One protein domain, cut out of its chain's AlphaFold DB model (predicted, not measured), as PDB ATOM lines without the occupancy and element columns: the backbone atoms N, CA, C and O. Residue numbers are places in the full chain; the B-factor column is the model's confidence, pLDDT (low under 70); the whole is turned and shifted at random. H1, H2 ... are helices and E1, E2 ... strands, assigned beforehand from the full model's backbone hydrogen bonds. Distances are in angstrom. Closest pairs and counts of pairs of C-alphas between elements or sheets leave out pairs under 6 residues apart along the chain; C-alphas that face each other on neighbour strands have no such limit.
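AT A GLANCE: This is residues 2 to 81 of the 121 residues of a protein of Haptolina ericina (UniProt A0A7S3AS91). Picture a narrow sheet of three antiparallel strands with E1 in the middle and the single helix H1 packed slantwise over one face; the E1-E2 hairpin reaches out into a long loop whose tip, residues 28 to 33, sticks out at one end. The printed part has 80 residues, with named elements in the order E1, E2, H1, E3 and a sheet order of E2, E1, E3. The class is mixed, helices and strands, with only 33 residues in named elements. It is loose, with a radius of gyration of the C-alphas of 16.5 A, and its outline is a rod that spans 57 by 24 by 16 A, with the tip of the loop, residues 28 to 33, at one end of the length.

IN THESE COORDINATES: Find C-alpha 12 at (204.635, 231.190, 223.583); from there E1, residues 12 to 22, runs 29.1 A. E2, residues 38 to 45, covers 22.0 A. Look at C-alpha 51 at (210.185, 219.569, 220.584) for the beginning of H1, residues 51 to 60, 14.2 A long. E3, residues 72 to 75, runs 10.1 A to C-alpha 75 at (200.414, 233.364, 225.374).

HOW THE PARTS SIT: Begin at inner strand E1: E2 is its antiparallel neighbour at 158 degrees, with N 18 and O 42 2.8 A apart, within hydrogen-bond range. On E1's other side, E3 is antiparallel at 156 degrees, with N 75 and O 12 at 2.8 A. H1 is on the sheet at a height of 9.3 A, over E1 and only just not over E2, on which 2 of its C-alphas fall. It runs slantwise to the strands, at 46 degrees to E1 on the local plane; their closest C-alphas, of Ala 18 and Ala 57, are 4.6 A apart. Every O i to N i+4 pair in H1 is within hydrogen-bond range. E2, H1 and E3 form a split strand-helix-strand unit, two strands running the same way with E1 between them, and its crossover is right-handed.

THE WHOLE: The C-alphas of Val 30 and Ala 78, the two farthest apart, are 57.5 A apart. The printed part has no cut; the links E1 to E2 and H1 to E3 are long, and E2 to H1 is tight. Look for low confidence, pLDDT under 70, at residues 2 to 4 and 22 to 37.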
ATOM      1  N   GLU A   2     190.648 239.198 225.866       43.59
ATOM      2  CA  GLU A   2     189.882 239.030 224.626       43.59
ATOM      3  C   GLU A   2     190.643 238.054 223.717       43.59
ATOM      4  O   GLU A   2     191.797 238.298 223.376       43.59
ATOM      5  N   HIS A   3     190.038 236.910 223.401       55.12
ATOM      6  CA  HIS A   3     190.622 235.922 222.499       55.12
ATOM      7  C   HIS A   3     190.296 236.338 221.059       55.12
ATOM      8  O   HIS A   3     189.288 235.909 220.506       55.12
ATOM      9  N   ASP A   4     191.116 237.201 220.458       69.56
ATOM     10  CA  ASP A   4     190.930 237.663 219.071       69.56
ATOM     11  C   ASP A   4     191.294 236.592 218.015       69.56
ATOM     12  O   ASP A   4     191.102 236.798 216.814       69.56
ATOM     13  N   GLY A   5     191.816 235.445 218.468       71.81
ATOM     14  CA  GLY A   5     192.225 234.311 217.642       71.81
ATOM     15  C   GLY A   5     193.480 234.567 216.804       71.81
ATOM     16  O   GLY A   5     193.831 233.731 215.968       71.81
ATOM     17  N   ARG A   6     194.161 235.705 216.987       82.44
ATOM     18  CA  ARG A   6     195.354 236.056 216.220       82.44
ATOM     19  C   ARG A   6     196.587 235.439 216.858       82.44
ATOM     20  O   ARG A   6     196.810 235.533 218.057       82.44
ATOM     21  N   VAL A   7     197.417 234.839 216.012       84.44
ATOM     22  CA  VAL A   7     198.719 234.304 216.407       84.44
ATOM     23  C   VAL A   7     199.793 235.285 215.959       84.44
ATOM     24  O   VAL A   7     199.893 235.604 214.769       84.44
ATOM     25  N   LEU A   8     200.591 235.763 216.908       87.88
ATOM     26  CA  LEU A   8     201.706 236.668 216.665       87.88
ATOM     27  C   LEU A   8     203.026 235.891 216.628       87.88
ATOM     28  O   LEU A   8     203.191 234.836 217.246       87.88
ATOM     29  N   VAL A   9     203.998 236.416 215.885       87.69
ATOM     30  CA  VAL A   9     205.358 235.869 215.899       87.69
ATOM     31  C   VAL A   9     205.969 236.191 217.257       87.69
ATOM     32  O   VAL A   9     205.978 237.350 217.653       87.69
ATOM     33  N   GLY A  10     206.476 235.176 217.959       87.38
ATOM     34  CA  GLY A  10     206.987 235.322 219.327       87.38
ATOM     35  C   GLY A  10     205.982 234.947 220.422       87.38
ATOM     36  O   GLY A  10     206.326 235.016 221.604       87.38
ATOM     37  N   ASP A  11     204.770 234.511 220.059       88.94
ATOM     38  CA  ASP A  11     203.843 233.905 221.018       88.94
ATOM     39  C   ASP A  11     204.410 232.602 221.587       88.94
ATOM     40  O   ASP A  11     204.999 231.775 220.881       88.94
ATOM     41  N   ARG A  12     204.204 232.399 222.888       89.81
ATOM     42  CA  ARG A  12     204.635 231.190 223.583       89.81
ATOM     43  C   ARG A  12     203.528 230.146 223.547       89.81
ATOM     44  O   ARG A  12     202.434 230.393 224.045       89.81
ATOM     45  N   LEU A  13     203.834 228.955 223.035       91.62
ATOM     46  CA  LEU A  13     202.933 227.806 223.113       91.62
ATOM     47  C   LEU A  13     202.843 227.300 224.563       91.62
ATOM     48  O   LEU A  13     203.854 226.918 225.158       91.62
ATOM     49  N   LEU A  14     201.636 227.307 225.131       93.00
ATOM     50  CA  LEU A  14     201.353 226.803 226.476       93.00
ATOM     51  C   LEU A  14     200.870 225.356 226.447       93.00
ATOM     52  O   LEU A  14     201.372 224.532 227.212       93.00
ATOM     53  N   LYS A  15     199.902 225.056 225.574       94.12
ATOM     54  CA  LYS A  15     199.306 223.723 225.428       94.12
ATOM     55  C   LYS A  15     199.015 223.404 223.969       94.12
ATOM     56  O   LYS A  15     198.690 224.306 223.197       94.12
ATOM     57  N   CYS A  16     199.053 222.126 223.619       93.25
ATOM     58  CA  CYS A  16     198.580 221.627 222.333       93.25
ATOM     59  C   CYS A  16     197.662 220.425 222.538       93.25
ATOM     60  O   CYS A  16     197.730 219.741 223.561       93.25
ATOM     61  N   SER A  17     196.768 220.191 221.582       92.31
ATOM     62  CA  SER A  17     195.929 219.008 221.610       92.31
ATOM     63  C   SER A  17     196.730 217.769 221.239       92.31
ATOM     64  O   SER A  17     197.546 217.797 220.318       92.31
ATOM     65  N   ALA A  18     196.456 216.673 221.929       91.19
ATOM     66  CA  ALA A  18     196.977 215.352 221.635       91.19
ATOM     67  C   ALA A  18     195.837 214.338 221.692       91.19
ATOM     68  O   ALA A  18     194.927 214.456 222.518       91.19
ATOM     69  N   VAL A  19     195.891 213.336 220.822       89.19
ATOM     70  CA  VAL A  19     194.985 212.194 220.884       89.19
ATOM     71  C   VAL A  19     195.530 211.204 221.906       89.19
ATOM     72  O   VAL A  19     196.618 210.655 221.744       89.19
ATOM     73  N   THR A  20     194.760 210.986 222.964       83.81
ATOM     74  CA  THR A  20     195.010 209.990 223.999       83.81
ATOM     75  C   THR A  20     194.171 208.750 223.709       83.81
ATOM     76  O   THR A  20     193.008 208.834 223.308       83.81
ATOM     77  N   PHE A  21     194.764 207.570 223.875       80.81
ATOM     78  CA  PHE A  21     194.034 206.309 223.767       80.81
ATOM     79  C   PHE A  21     193.487 205.940 225.142       80.81
ATOM     80  O   PHE A  21     194.247 205.781 226.097       80.81
ATOM     81  N   GLY A  22     192.167 205.817 225.232       63.91
ATOM     82  CA  GLY A  22     191.475 205.363 226.429       63.91
ATOM     83  C   GLY A  22     191.090 203.892 226.310       63.91
ATOM     84  O   GLY A  22     190.834 203.397 225.213       63.91
ATOM     85  N   GLY A  23     190.996 203.216 227.455       54.09
ATOM     86  CA  GLY A  23     190.405 201.885 227.579       54.09
ATOM     87  C   GLY A  23     191.336 200.736 227.184       54.09
ATOM     88  O   GLY A  23     191.586 200.487 226.008       54.09
ATOM     89  N   GLU A  24     191.743 199.931 228.169       47.50
ATOM     90  CA  GLU A  24     192.052 198.514 227.936       47.50
ATOM     91  C   GLU A  24     190.736 197.766 227.672       47.50
ATOM     92  O   GLU A  24     190.251 196.968 228.470       47.50
ATOM     93  N   GLY A  25     190.097 198.071 226.546       47.06
ATOM     94  CA  GLY A  25     189.012 197.259 226.024       47.06
ATOM     95  C   GLY A  25     189.630 196.043 225.361       47.06
ATOM     96  O   GLY A  25     189.909 196.084 224.168       47.06
ATOM     97  N   ALA A  26     189.883 194.984 226.132       41.16
ATOM     98  CA  ALA A  26     190.263 193.680 225.608       41.16
ATOM     99  C   ALA A  26     189.145 193.145 224.697       41.16
ATOM    100  O   ALA A  26     188.309 192.341 225.108       41.16
ATOM    101  N   LEU A  27     189.124 193.578 223.438       44.44
ATOM    102  CA  LEU A  27     188.528 192.782 222.382       44.44
ATOM    103  C   LEU A  27     189.426 191.563 222.251       44.44
ATOM    104  O   LEU A  27     190.516 191.627 221.682       44.44
ATOM    105  N   LEU A  28     188.975 190.468 222.861       50.78
ATOM    106  CA  LEU A  28     189.358 189.111 222.501       50.78
ATOM    107  C   LEU A  28     189.519 189.049 220.980       50.78
ATOM    108  O   LEU A  28     188.532 188.978 220.253       50.78
ATOM    109  N   THR A  29     190.759 189.110 220.500       48.59
ATOM    110  CA  THR A  29     191.030 188.961 219.079       48.59
ATOM    111  C   THR A  29     192.216 188.034 218.908       48.59
ATOM    112  O   THR A  29     193.350 188.317 219.282       48.59
ATOM    113  N   VAL A  30     191.880 186.872 218.369       49.47
ATOM    114  CA  VAL A  30     192.756 185.934 217.686       49.47
ATOM    115  C   VAL A  30     193.573 186.727 216.657       49.47
ATOM    116  O   VAL A  30     193.037 187.149 215.638       49.47
ATOM    117  N   GLY A  31     194.850 186.984 216.946       50.31
ATOM    118  CA  GLY A  31     195.754 187.745 216.073       50.31
ATOM    119  C   GLY A  31     196.421 188.913 216.802       50.31
ATOM    120  O   GLY A  31     195.762 189.739 217.420       50.31
ATOM    121  N   ALA A  32     197.751 188.962 216.748       52.25
ATOM    122  CA  ALA A  32     198.636 189.755 217.603       52.25
ATOM    123  C   ALA A  32     198.621 191.288 217.360       52.25
ATOM    124  O   ALA A  32     199.664 191.884 217.100       52.25
ATOM    125  N   GLY A  33     197.462 191.948 217.452       53.12
ATOM    126  CA  GLY A  33     197.333 193.405 217.333       53.12
ATOM    127  C   GLY A  33     196.550 194.017 218.493       53.12
ATOM    128  O   GLY A  33     195.416 193.624 218.751       53.12
ATOM    129  N   ARG A  34     197.127 195.011 219.183       56.81
ATOM    130  CA  ARG A  34     196.386 195.837 220.151       56.81
ATOM    131  C   ARG A  34     195.434 196.760 219.387       56.81
ATOM    132  O   ARG A  34     195.887 197.659 218.683       56.81
ATOM    133  N   GLN A  35     194.130 196.527 219.509       56.03
ATOM    134  CA  GLN A  35     193.090 197.409 218.980       56.03
ATOM    135  C   GLN A  35     192.575 198.300 220.112       56.03
ATOM    136  O   GLN A  35     192.081 197.797 221.117       56.03
ATOM    137  N   PHE A  36     192.708 199.617 219.963       59.72
ATOM    138  CA  PHE A  36     192.132 200.585 220.897       59.72
ATOM    139  C   PHE A  36     190.718 200.944 220.431       59.72
ATOM    140  O   PHE A  36     190.532 201.338 219.280       59.72
ATOM    141  N   THR A  37     189.725 200.788 221.308       64.75
ATOM    142  CA  THR A  37     188.302 201.028 220.996       64.75
ATOM    143  C   THR A  37     187.845 202.451 221.272       64.75
ATOM    144  O   THR A  37     186.799 202.862 220.774       64.75
ATOM    145  N   SER A  38     188.613 203.206 222.056       75.56
ATOM    146  CA  SER A  38     188.297 204.585 222.405       75.56
ATOM    147  C   SER A  38     189.532 205.473 222.337       75.56
ATOM    148  O   SER A  38     190.612 205.116 222.808       75.56
ATOM    149  N   TRP A  39     189.358 206.656 221.763       84.88
ATOM    150  CA  TRP A  39     190.342 207.729 221.782       84.88
ATOM    151  C   TRP A  39     189.651 209.044 222.126       84.88
ATOM    152  O   TRP A  39     188.494 209.273 221.769       84.88
ATOM    153  N   SER A  40     190.372 209.913 222.815       87.19
ATOM    154  CA  SER A  40     189.930 211.247 223.206       87.19
ATOM    155  C   SER A  40     190.991 212.268 222.833       87.19
ATOM    156  O   SER A  40     192.154 211.929 222.644       87.19
ATOM    157  N   ARG A  41     190.591 213.529 222.688       89.56
ATOM    158  CA  ARG A  41     191.523 214.639 222.492       89.56
ATOM    159  C   ARG A  41     191.665 215.406 223.795       89.56
ATOM    160  O   ARG A  41     190.667 215.867 224.344       89.56
ATOM    161  N   GLU A  42     192.896 215.582 224.245       91.31
ATOM    162  CA  GLU A  42     193.232 216.297 225.477       91.31
ATOM    163  C   GLU A  42     194.236 217.415 225.196       91.31
ATOM    164  O   GLU A  42     195.018 217.330 224.254       91.31
ATOM    165  N   LEU A  43     194.214 218.476 226.007       93.25
ATOM    166  CA  LEU A  43     195.203 219.553 225.943       93.25
ATOM    167  C   LEU A  43     196.357 219.248 226.894       93.25
ATOM    168  O   LEU A  43     196.189 219.309 228.113       93.25
ATOM    169  N   ILE A  44     197.533 218.974 226.337       91.75
ATOM    170  CA  ILE A  44     198.737 218.670 227.110       91.75
ATOM    171  C   ILE A  44     199.609 219.923 227.284       91.75
ATOM    172  O   ILE A  44     199.698 220.740 226.364       91.75
ATOM    173  N   PRO A  45     200.260 220.115 228.446       93.94
ATOM    174  CA  PRO A  45     201.157 221.244 228.672       93.94
ATOM    175  C   PRO A  45     202.461 221.090 227.880       93.94
ATOM    176  O   PRO A  45     203.196 220.126 228.064       93.94
ATOM    177  N   CYS A  46     202.798 222.074 227.047       92.44
ATOM    178  CA  CYS A  46     203.999 222.039 226.205       92.44
ATOM    179  C   CYS A  46     205.270 222.500 226.929       92.44
ATOM    180  O   CYS A  46     206.368 222.209 226.479       92.44
ATOM    181  N   ALA A  47     205.151 223.219 228.051       88.38
ATOM    182  CA  ALA A  47     206.294 223.857 228.713       88.38
ATOM    183  C   ALA A  47     207.359 222.880 229.253       88.38
ATOM    184  O   ALA A  47     208.480 223.305 229.518       88.38
ATOM    185  N   GLN A  48     206.997 221.611 229.454       86.12
ATOM    186  CA  GLN A  48     207.863 220.568 230.020       86.12
ATOM    187  C   GLN A  48     208.223 219.478 229.000       86.12
ATOM    188  O   GLN A  48     208.905 218.520 229.353       86.12
ATOM    189  N   LEU A  49     207.742 219.602 227.762       88.88
ATOM    190  CA  LEU A  49     207.928 218.607 226.713       88.88
ATOM    191  C   LEU A  49     209.041 219.047 225.768       88.88
ATOM    192  O   LEU A  49     209.237 220.241 225.529       88.88
ATOM    193  N   ASP A  50     209.767 218.078 225.223       90.25
ATOM    194  CA  ASP A  50     210.719 218.340 224.154       90.25
ATOM    195  C   ASP A  50     209.995 218.617 222.828       90.25
ATOM    196  O   ASP A  50     208.799 218.362 222.648       90.25
ATOM    197  N   PHE A  51     210.736 219.193 221.882       87.62
ATOM    198  CA  PHE A  51     210.185 219.569 220.584       87.62
ATOM    199  C   PHE A  51     209.577 218.366 219.850       87.62
ATOM    200  O   PHE A  51     208.487 218.479 219.294       87.62
ATOM    201  N   GLU A  52     210.245 217.212 219.880       91.06
ATOM    202  CA  GLU A  52     209.775 216.003 219.201       91.06
ATOM    203  C   GLU A  52     208.448 215.501 219.778       91.06
ATOM    204  O   GLU A  52     207.526 215.215 219.011       91.06
ATOM    205  N   THR A  53     208.288 215.487 221.106       88.75
ATOM    206  CA  THR A  53     207.020 215.101 221.743       88.75
ATOM    207  C   THR A  53     205.904 216.085 221.411       88.75
ATOM    208  O   THR A  53     204.779 215.664 221.143       88.75
ATOM    209  N   ILE A  54     206.192 217.390 221.370       89.69
ATOM    210  CA  ILE A  54     205.202 218.404 220.971       89.69
ATOM    211  C   ILE A  54     204.758 218.178 219.520       89.69
ATOM    212  O   ILE A  54     203.561 218.204 219.228       89.69
ATOM    213  N   MET A  55     205.698 217.919 218.610       92.50
ATOM    214  CA  MET A  55     205.379 217.652 217.207       92.50
ATOM    215  C   MET A  55     204.611 216.338 217.031       92.50
ATOM    216  O   MET A  55     203.668 216.289 216.239       92.50
ATOM    217  N   ALA A  56     204.949 215.298 217.799       88.75
ATOM    218  CA  ALA A  56     204.208 214.040 217.819       88.75
ATOM    219  C   ALA A  56     202.775 214.231 218.344       88.75
ATOM    220  O   ALA A  56     201.826 213.713 217.754       88.75
ATOM    221  N   ALA A  57     202.597 215.031 219.399       88.38
ATOM    222  CA  ALA A  57     201.287 215.390 219.931       88.38
ATOM    223  C   ALA A  57     200.435 216.120 218.887       88.38
ATOM    224  O   ALA A  57     199.303 215.713 218.629       88.38
ATOM    225  N   ILE A  58     200.998 217.118 218.202       90.19
ATOM    226  CA  ILE A  58     200.327 217.819 217.099       90.19
ATOM    227  C   ILE A  58     199.940 216.827 215.992       90.19
ATOM    228  O   ILE A  58     198.774 216.783 215.596       90.19
ATOM    229  N   GLY A  59     200.879 215.984 215.553       87.38
ATOM    230  CA  GLY A  59     200.660 214.984 214.505       87.38
ATOM    231  C   GLY A  59     199.634 213.906 214.865       87.38
ATOM    232  O   GLY A  59     198.996 213.345 213.975       87.38
ATOM    233  N   SER A  60     199.416 213.644 216.156       86.69
ATOM    234  CA  SER A  60     198.417 212.673 216.615       86.69
ATOM    235  C   SER A  60     196.976 213.084 216.282       86.69
ATOM    236  O   SER A  60     196.123 212.208 216.133       86.69
ATOM    237  N   ASN A  61     196.703 214.384 216.082       86.75
ATOM    238  CA  ASN A  61     195.403 214.918 215.651       86.75
ATOM    239  C   ASN A  61     195.179 214.659 214.152       86.75
ATOM    240  O   ASN A  61     195.095 215.573 213.334       86.75
ATOM    241  N   SER A  62     195.139 213.385 213.781       82.69
ATOM    242  CA  SER A  62     194.992 212.949 212.398       82.69
ATOM    243  C   SER A  62     193.540 212.629 212.051       82.69
ATOM    244  O   SER A  62     192.744 212.219 212.905       82.69
ATOM    245  N   GLY A  63     193.220 212.712 210.755       77.94
ATOM    246  CA  GLY A  63     191.900 212.359 210.227       77.94
ATOM    247  C   GLY A  63     191.476 210.921 210.540       77.94
ATOM    248  O   GLY A  63     190.284 210.652 210.655       77.94
ATOM    249  N   ARG A  64     192.434 210.012 210.789       79.62
ATOM    250  CA  ARG A  64     192.174 208.638 211.254       79.62
ATOM    251  C   ARG A  64     191.329 208.595 212.533       79.62
ATOM    252  O   ARG A  64     190.582 207.641 212.726       79.62
ATOM    253  N   PHE A  65     191.444 209.610 213.384       80.75
ATOM    254  CA  PHE A  65     190.733 209.712 214.660       80.75
ATOM    255  C   PHE A  65     189.573 210.717 214.623       80.75
ATOM    256  O   PHE A  65     188.984 211.006 215.662       80.75
ATOM    257  N   GLY A  66     189.224 211.233 213.437       82.25
ATOM    258  CA  GLY A  66     188.127 212.184 213.243       82.25
ATOM    259  C   GLY A  66     188.495 213.652 213.481       82.25
ATOM    260  O   GLY A  66     187.600 214.494 213.504       82.25
ATOM    261  N   TYR A  67     189.783 213.976 213.635       85.19
ATOM    262  CA  TYR A  67     190.251 215.353 213.817       85.19
ATOM    263  C   TYR A  67     190.824 215.915 212.515       85.19
ATOM    264  O   TYR A  67     191.604 215.256 211.827       85.19
ATOM    265  N   VAL A  68     190.426 217.143 212.181       88.38
ATOM    266  CA  VAL A  68     190.917 217.905 211.013       88.38
ATOM    267  C   VAL A  68     191.661 219.175 211.426       88.38
ATOM    268  O   VAL A  68     192.126 219.940 210.584       88.38
ATOM    269  N   ASP A  69     191.748 219.408 212.731       89.12
ATOM    270  CA  ASP A  69     192.268 220.601 213.368       89.12
ATOM    271  C   ASP A  69     193.188 220.239 214.542       89.12
ATOM    272  O   ASP A  69     193.148 219.139 215.099       89.12
ATOM    273  N   VAL A  70     194.016 221.205 214.932       89.94
ATOM    274  CA  VAL A  70     194.868 221.134 216.121       89.94
ATOM    275  C   VAL A  70     194.504 222.314 217.005       89.94
ATOM    276  O   VAL A  70     194.515 223.459 216.551       89.94
ATOM    277  N   VAL A  71     194.198 222.043 218.271       91.31
ATOM    278  CA  VAL A  71     193.884 223.088 219.248       91.31
ATOM    279  C   VAL A  71     195.167 223.472 219.970       91.31
ATOM    280  O   VAL A  71     195.879 222.613 220.484       91.31
ATOM    281  N   MET A  72     195.467 224.768 220.012       91.88
ATOM    282  CA  MET A  72     196.653 225.304 220.677       91.88
ATOM    283  C   MET A  72     196.265 226.456 221.598       91.88
ATOM    284  O   MET A  72     195.467 227.315 221.231       91.88
ATOM    285  N   GLU A  73     196.863 226.480 222.783       92.19
ATOM    286  CA  GLU A  73     196.774 227.592 223.721       92.19
ATOM    287  C   GLU A  73     198.098 228.351 223.671       92.19
ATOM    288  O   GLU A  73     199.154 227.778 223.952       92.19
ATOM    289  N   LEU A  74     198.045 229.626 223.289       90.75
ATOM    290  CA  LEU A  74     199.215 230.489 223.169       90.75
ATOM    291  C   LEU A  74     199.119 231.665 224.141       90.75
ATOM    292  O   LEU A  74     198.031 232.119 224.490       90.75
ATOM    293  N   GLN A  75     200.277 232.170 224.552       90.75
ATOM    294  CA  GLN A  75     200.414 233.364 225.374       90.75
ATOM    295  C   GLN A  75     201.217 234.426 224.628       90.75
ATOM    296  O   GLN A  75     202.361 234.179 224.236       90.75
ATOM    297  N   HIS A  76     200.647 235.627 224.511       90.94
ATOM    298  CA  HIS A  76     201.387 236.789 224.034       90.94
ATOM    299  C   HIS A  76     202.515 237.149 225.000       90.94
ATOM    300  O   HIS A  76     202.335 237.190 226.220       90.94
ATOM    301  N   THR A  77     203.682 237.427 224.441       88.75
ATOM    302  CA  THR A  77     204.878 237.848 225.162       88.75
ATOM    303  C   THR A  77     205.206 239.301 224.827       88.75
ATOM    304  O   THR A  77     204.638 239.895 223.913       88.75
ATOM    305  N   ALA A  78     206.174 239.886 225.534       89.25
ATOM    306  CA  ALA A  78     206.692 241.214 225.191       89.25
ATOM    307  C   ALA A  78     207.358 241.269 223.798       89.25
ATOM    308  O   ALA A  78     207.614 242.354 223.287       89.25
ATOM    309  N   GLN A  79     207.655 240.111 223.199       89.06
ATOM    310  CA  GLN A  79     208.258 239.979 221.871       89.06
ATOM    311  C   GLN A  79     207.225 239.656 220.783       89.06
ATOM    312  O   GLN A  79     207.601 239.520 219.621       89.06
ATOM    313  N   SER A  80     205.946 239.518 221.145       88.69
ATOM    314  CA  SER A  80     204.888 239.182 220.201       88.69
ATOM    315  C   SER A  80     204.651 240.324 219.221       88.69
ATOM    316  O   SER A  80     204.189 241.401 219.596       88.69
ATOM    317  N   VAL A  81     204.947 240.074 217.948       87.56
ATOM    318  CA  VAL A  81     204.762 241.038 216.861       87.56
ATOM    319  C   VAL A  81     203.850 240.471 215.772       87.56
ATOM    320  O   VAL A  81     203.901 239.269 215.482       87.56
TER     321      VAL A  81